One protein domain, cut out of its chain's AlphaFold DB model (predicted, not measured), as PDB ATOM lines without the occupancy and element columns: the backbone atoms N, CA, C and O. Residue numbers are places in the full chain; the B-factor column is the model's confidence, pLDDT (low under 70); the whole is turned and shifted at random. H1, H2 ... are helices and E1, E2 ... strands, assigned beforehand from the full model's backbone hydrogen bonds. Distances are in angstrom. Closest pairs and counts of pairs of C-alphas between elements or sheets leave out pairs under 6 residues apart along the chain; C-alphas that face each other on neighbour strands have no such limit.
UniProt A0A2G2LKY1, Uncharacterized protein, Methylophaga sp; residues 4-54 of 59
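This is residues 4 to 54 of the 59 residues of an uncharacterized protein of Methylophaga sp (UniProt A0A2G2LKY1). A small three-stranded meander, E2 E3 E4, each strand the antiparallel neighbour of the one before, has beside it a loop in which residues 14 to 15 pair with E1; a short helix, H1, lies off at the far end. The 51 printed residues run H1 E1 E2 E3 E4, class mixed, under half in named elements. The whole is compact, radius of gyration of the C-alphas 11.1 A, spanning 31 by 26 by 17 A.

Start at H1, residues 4 to 9: every O i to N i+4 pair is within hydrogen-bond range. E1, residues 22 to 24, is apart from it. Next, E2, residues 34 to 37, and E3, residues 40 to 44, form a hairpin at 152 degrees; look for N 35 and O 42, 2.8 A. E3 and E4, residues 50 to 53, form another at 136 degrees, with N 43 and O 51 at 2.8 A. The closest C-alphas of E1 and E4, Phe 24 and Val 53, are 6.9 A apart.

Find C-alpha 4 at (250.718, 255.479, 309.685), where H1 begins its 8.8 A. E3 runs 14.0 A; E4 ends at C-alpha 53, (232.904, 262.687, 302.132).

The printed part has no cut; H1 to E1 is a long link. Residues 4 to 10 are under pLDDT 70.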
ATOM      1  N   ALA A   4     251.920 254.649 309.749       58.84
ATOM      2  CA  ALA A   4     250.718 255.479 309.685       58.84
ATOM      3  C   ALA A   4     250.739 256.505 308.532       58.84
ATOM      4  O   ALA A   4     249.720 256.701 307.879       58.84
ATOM      5  N   LYS A   5     251.894 257.118 308.225       60.00
ATOM      6  CA  LYS A   5     252.022 258.057 307.091       60.00
ATOM      7  C   LYS A   5     251.887 257.346 305.742       60.00
ATOM      8  O   LYS A   5     251.343 257.922 304.808       60.00
ATOM      9  N   LEU A   6     252.363 256.103 305.654       59.06
ATOM     10  CA  LEU A   6     252.245 255.270 304.454       59.06
ATOM     11  C   LEU A   6     250.793 254.834 304.220       59.06
ATOM     12  O   LEU A   6     250.285 254.971 303.112       59.06
ATOM     13  N   ALA A   7     250.093 254.408 305.275       57.12
ATOM     14  CA  ALA A   7     248.667 254.089 305.202       57.12
ATOM     15  C   ALA A   7     247.804 255.315 304.843       57.12
ATOM     16  O   ALA A   7     246.801 255.186 304.144       57.12
ATOM     17  N   GLN A   8     248.203 256.512 305.282       58.97
ATOM     18  CA  GLN A   8     247.512 257.767 304.974       58.97
ATOM     19  C   GLN A   8     247.712 258.216 303.516       58.97
ATOM     20  O   GLN A   8     246.809 258.817 302.943       58.97
ATOM     21  N   ALA A   9     248.844 257.879 302.888       60.88
ATOM     22  CA  ALA A   9     249.114 258.190 301.480       60.88
ATOM     23  C   ALA A   9     248.211 257.420 300.497       60.88
ATOM     24  O   ALA A   9     248.007 257.869 299.374       60.88
ATOM     25  N   LEU A  10     247.654 256.282 300.922       66.94
ATOM     26  CA  LEU A  10     246.787 255.432 300.099       66.94
ATOM     27  C   LEU A  10     245.310 255.839 300.143       66.94
ATOM     28  O   LEU A  10     244.517 255.352 299.341       66.94
ATOM     29  N   ARG A  11     244.911 256.696 301.091       73.00
ATOM     30  CA  ARG A  11     243.502 257.044 301.288       73.00
ATOM     31  C   ARG A  11     243.158 258.352 300.570       73.00
ATOM     32  O   ARG A  11     243.927 259.311 300.651       73.00
ATOM     33  N   PRO A  12     242.008 258.420 299.877       79.25
ATOM     34  CA  PRO A  12     241.648 259.583 299.077       79.25
ATOM     35  C   PRO A  12     241.485 260.818 299.966       79.25
ATOM     36  O   PRO A  12     240.771 260.791 300.966       79.25
ATOM     37  N   GLN A  13     242.136 261.917 299.586       91.69
ATOM     38  CA  GLN A  13     241.884 263.223 300.189       91.69
ATOM     39  C   GLN A  13     240.721 263.901 299.473       91.69
ATOM     40  O   GLN A  13     240.649 263.891 298.246       91.69
ATOM     41  N   VAL A  14     239.860 264.572 300.235       94.44
ATOM     42  CA  VAL A  14     238.785 265.399 299.682       94.44
ATOM     43  C   VAL A  14     239.042 266.857 300.017       94.44
ATOM     44  O   VAL A  14     239.203 267.237 301.182       94.44
ATOM     45  N   ARG A  15     239.048 267.694 298.981       96.19
ATOM     46  CA  ARG A  15     239.142 269.151 299.094       96.19
ATOM     47  C   ARG A  15     237.821 269.786 298.701       96.19
ATOM     48  O   ARG A  15     237.134 269.307 297.807       96.19
ATOM     49  N   CYS A  16     237.484 270.890 299.353       96.81
ATOM     50  CA  CYS A  16     236.345 271.697 298.945       96.81
ATOM     51  C   CYS A  16     236.596 272.278 297.540       96.81
ATOM     52  O   CYS A  16     237.638 272.909 297.348       96.81
ATOM     53  N   PRO A  17     235.663 272.145 296.583       95.94
ATOM     54  CA  PRO A  17     235.856 272.671 295.231       95.94
ATOM     55  C   PRO A  17     235.883 274.207 295.182       95.94
ATOM     56  O   PRO A  17     236.481 274.775 294.276       95.94
ATOM     57  N   HIS A  18     235.295 274.890 296.172       97.06
ATOM     58  CA  HIS A  18     235.203 276.354 296.190       97.06
ATOM     59  C   HIS A  18     236.429 277.022 296.819       97.06
ATOM     60  O   HIS A  18     237.065 277.868 296.202       97.06
ATOM     61  N   CYS A  19     236.786 276.653 298.054       96.56
ATOM     62  CA  CYS A  19     237.889 277.298 298.779       96.56
ATOM     63  C   CYS A  19     239.159 276.444 298.870       96.56
ATOM     64  O   CYS A  19     240.136 276.862 299.487       96.56
ATOM     65  N   ARG A  20     239.157 275.236 298.284       96.31
ATOM     66  CA  ARG A  20     240.286 274.288 298.262       96.31
ATOM     67  C   ARG A  20     240.760 273.791 299.635       96.31
ATOM     68  O   ARG A  20     241.756 273.068 299.702       96.31
ATOM     69  N   SER A  21     240.037 274.103 300.716       95.69
ATOM     70  CA  SER A  21     240.325 273.578 302.055       95.69
ATOM     71  C   SER A  21     240.213 272.053 302.074       95.69
ATOM     72  O   SER A  21     239.265 271.502 301.513       95.69
ATOM     73  N   VAL A  22     241.123 271.377 302.772       95.25
ATOM     74  CA  VAL A  22     241.043 269.925 302.985       95.25
ATOM     75  C   VAL A  22     239.900 269.622 303.953       95.25
ATOM     76  O   VAL A  22     239.934 270.059 305.101       95.25
ATOM     77  N   ILE A  23     238.894 268.886 303.480       96.31
ATOM     78  CA  ILE A  23     237.733 268.455 304.271       96.31
ATOM     79  C   ILE A  23     237.932 267.041 304.800       96.31
ATOM     80  O   ILE A  23     237.492 266.745 305.902       96.31
ATOM     81  N   PHE A  24     238.626 266.186 304.054       94.38
ATOM     82  CA  PHE A  24     239.000 264.845 304.486       94.38
ATOM     83  C   PHE A  24     240.452 264.587 304.096       94.38
ATOM     84  O   PHE A  24     240.824 264.803 302.944       94.38
ATOM     85  N   ASP A  25     241.279 264.156 305.046       90.81
ATOM     86  CA  ASP A  25     242.712 263.915 304.821       90.81
ATOM     87  C   ASP A  25     243.072 262.432 304.661       90.81
ATOM     88  O   ASP A  25     244.225 262.043 304.844       90.81
ATOM     89  N   GLY A  26     242.081 261.601 304.335       87.69
ATOM     90  CA  GLY A  26     242.226 260.151 304.276       87.69
ATOM     91  C   GLY A  26     241.966 259.463 305.617       87.69
ATOM     92  O   GLY A  26     241.719 258.258 305.640       87.69
ATOM     93  N   LEU A  27     241.969 260.191 306.736       86.69
ATOM     94  CA  LEU A  27     241.697 259.620 308.056       86.69
ATOM     95  C   LEU A  27     240.582 260.355 308.799       86.69
ATOM     96  O   LEU A  27     239.732 259.709 309.403       86.69
ATOM     97  N   VAL A  28     240.571 261.688 308.748       89.38
ATOM     98  CA  VAL A  28     239.680 262.519 309.565       89.38
ATOM     99  C   VAL A  28     238.907 263.509 308.703       89.38
ATOM    100  O   VAL A  28     239.467 264.161 307.817       89.38
ATOM    101  N   ILE A  29     237.614 263.659 309.001       92.56
ATOM    102  CA  ILE A  29     236.776 264.728 308.452       92.56
ATOM    103  C   ILE A  29     236.986 266.000 309.283       92.56
ATOM    104  O   ILE A  29     236.717 266.038 310.481       92.56
ATOM    105  N   LYS A  30     237.442 267.074 308.639       93.44
ATOM    106  CA  LYS A  30     237.747 268.384 309.238       93.44
ATOM    107  C   LYS A  30     236.547 269.325 309.157       93.44
ATOM    108  O   LYS A  30     236.645 270.443 308.655       93.44
ATOM    109  N   SER A  31     235.401 268.858 309.641       94.12
ATOM    110  CA  SER A  31     234.159 269.629 309.722       94.12
ATOM    111  C   SER A  31     233.438 269.339 311.031       94.12
ATOM    112  O   SER A  31     233.455 268.213 311.514       94.12
ATOM    113  N   ARG A  32     232.761 270.357 311.574       93.94
ATOM    114  CA  ARG A  32     231.881 270.218 312.746       93.94
ATOM    115  C   ARG A  32     230.451 269.824 312.385       93.94
ATOM    116  O   ARG A  32     229.697 269.422 313.258       93.94
ATOM    117  N   ILE A  33     230.062 270.000 311.123       95.75
ATOM    118  CA  ILE A  33     228.706 269.731 310.647       95.75
ATOM    119  C   ILE A  33     228.808 268.704 309.530       95.75
ATOM    120  O   ILE A  33     229.462 268.943 308.507       95.75
ATOM    121  N   ILE A  34     228.153 267.572 309.742       94.56
ATOM    122  CA  ILE A  34     228.038 266.478 308.788       94.56
ATOM    123  C   ILE A  34     226.549 266.178 308.653       94.56
ATOM    124  O   ILE A  34     225.832 266.157 309.651       94.56
ATOM    125  N   ARG A  35     226.083 265.970 307.423       93.38
ATOM    126  CA  ARG A  35     224.755 265.420 307.157       93.38
ATOM    127  C   ARG A  35     224.906 264.040 306.535       93.38
ATOM    128  O   ARG A  35     225.710 263.862 305.620       93.38
ATOM    129  N   VAL A  36     224.148 263.084 307.055       91.31
ATOM    130  CA  VAL A  36     224.082 261.714 306.538       91.31
ATOM    131  C   VAL A  36     223.004 261.668 305.458       91.31
ATOM    132  O   VAL A  36     221.934 262.253 305.620       91.31
ATOM    133  N   LEU A  37     223.312 261.023 304.340       89.19
ATOM    134  CA  LEU A  37     222.448 260.849 303.179       89.19
ATOM    135  C   LEU A  37     222.200 259.354 302.957       89.19
ATOM    136  O   LEU A  37     222.968 258.517 303.418       89.19
ATOM    137  N   PHE A  38     221.165 259.022 302.183       85.94
ATOM    138  CA  PHE A  38     220.836 257.630 301.867       85.94
ATOM    139  C   PHE A  38     222.015 256.859 301.234       85.94
ATOM    140  O   PHE A  38     222.257 255.715 301.593       85.94
ATOM    141  N   CYS A  39     222.794 257.506 300.356       84.00
ATOM    142  CA  CYS A  39     223.951 256.901 299.676       84.00
ATOM    143  C   CYS A  39     225.311 257.484 300.115       84.00
ATOM    144  O   CYS A  39     226.249 257.498 299.317       84.00
ATOM    145  N   GLY A  40     225.442 258.019 301.335       88.12
ATOM    146  CA  GLY A  40     226.735 258.514 301.829       88.12
ATOM    147  C   GLY A  40     226.625 259.642 302.847       88.12
ATOM    148  O   GLY A  40     225.656 259.737 303.593       88.12
ATOM    149  N   ALA A  41     227.617 260.531 302.883       92.94
ATOM    150  CA  ALA A  41     227.601 261.686 303.771       92.94
ATOM    151  C   ALA A  41     228.238 262.918 303.130       92.94
ATOM    152  O   ALA A  41     229.087 262.838 302.239       92.94
ATOM    153  N   GLU A  42     227.857 264.082 303.642       95.69
ATOM    154  CA  GLU A  42     228.449 265.356 303.264       95.69
ATOM    155  C   GLU A  42     228.868 266.155 304.490       95.69
ATOM    156  O   GLU A  42     228.179 266.192 305.508       95.69
ATOM    157  N   ALA A  43     229.981 266.867 304.366       96.81
ATOM    158  CA  ALA A  43     230.516 267.747 305.386       96.81
ATOM    159  C   ALA A  43     230.391 269.217 304.963       96.81
ATOM    160  O   ALA A  43     230.637 269.582 303.809       96.81
ATOM    161  N   LYS A  44     230.032 270.085 305.914       97.81
ATOM    162  CA  LYS A  44     229.979 271.533 305.698       97.81
ATOM    163  C   LYS A  44     231.384 272.131 305.756       97.81
ATOM    164  O   LYS A  44     232.041 272.118 306.791       97.81
ATOM    165  N   CYS A  45     231.832 272.729 304.662       97.50
ATOM    166  CA  CYS A  45     233.058 273.514 304.660       97.50
ATOM    167  C   CYS A  45     232.868 274.855 305.400       97.50
ATOM    168  O   CYS A  45     231.766 275.404 305.464       97.50
ATOM    169  N   TYR A  46     233.967 275.450 305.875       94.69
ATOM    170  CA  TYR A  46     234.005 276.823 306.391       94.69
ATOM    171  C   TYR A  46     233.475 277.863 305.392       94.69
ATOM    172  O   TYR A  46     232.767 278.781 305.801       94.69
ATOM    173  N   CYS A  47     233.717 277.676 304.086       96.19
ATOM    174  CA  CYS A  47     233.157 278.525 303.023       96.19
ATOM    175  C   CYS A  47     231.659 278.285 302.761       96.19
ATOM    176  O   CYS A  47     231.102 278.805 301.802       96.19
ATOM    177  N   LYS A  48     231.003 277.483 303.606       96.12
ATOM    178  CA  LYS A  48     229.583 277.123 303.552       96.12
ATOM    179  C   LYS A  48     229.182 276.203 302.395       96.12
ATOM    180  O   LYS A  48     228.017 275.808 302.348       96.12
ATOM    181  N   ALA A  49     230.103 275.769 301.539       97.31
ATOM    182  CA  ALA A  49     229.833 274.702 300.578       97.31
ATOM    183  C   ALA A  49     229.617 273.346 301.275       97.31
ATOM    184  O   ALA A  49     230.238 273.060 302.303       97.31
ATOM    185  N   TRP A  50     228.748 272.514 300.706       97.19
ATOM    186  CA  TRP A  50     228.629 271.103 301.070       97.19
ATOM    187  C   TRP A  50     229.597 270.279 300.224       97.19
ATOM    188  O   TRP A  50     229.764 270.549 299.036       97.19
ATOM    189  N   VAL A  51     230.281 269.324 300.849       96.56
ATOM    190  CA  VAL A  51     231.312 268.509 300.199       96.56
ATOM    191  C   VAL A  51     231.071 267.049 300.548       96.56
ATOM    192  O   VAL A  51     231.010 266.708 301.729       96.56
ATOM    193  N   VAL A  52     230.952 266.201 299.529       95.06
ATOM    194  CA  VAL A  52     230.800 264.749 299.691       95.06
ATOM    195  C   VAL A  52     232.038 264.178 300.367       95.06
ATOM    196  O   VAL A  52     233.162 264.475 299.967       95.06
ATOM    197  N   VAL A  53     231.836 263.368 301.398       92.75
ATOM    198  CA  VAL A  53     232.904 262.687 302.132       92.75
ATOM    199  C   VAL A  53     232.671 261.176 302.091       92.75
ATOM    200  O   VAL A  53     231.518 260.745 302.128       92.75
ATOM    201  N   PRO A  54     233.736 260.358 302.011       87.19
ATOM    202  CA  PRO A  54     233.622 258.907 301.877       87.19
ATOM    203  C   PRO A  54     233.319 258.256 303.236       87.19
ATOM    204  O   PRO A  54     234.132 257.512 303.780       87.19
TER     205      PRO A  54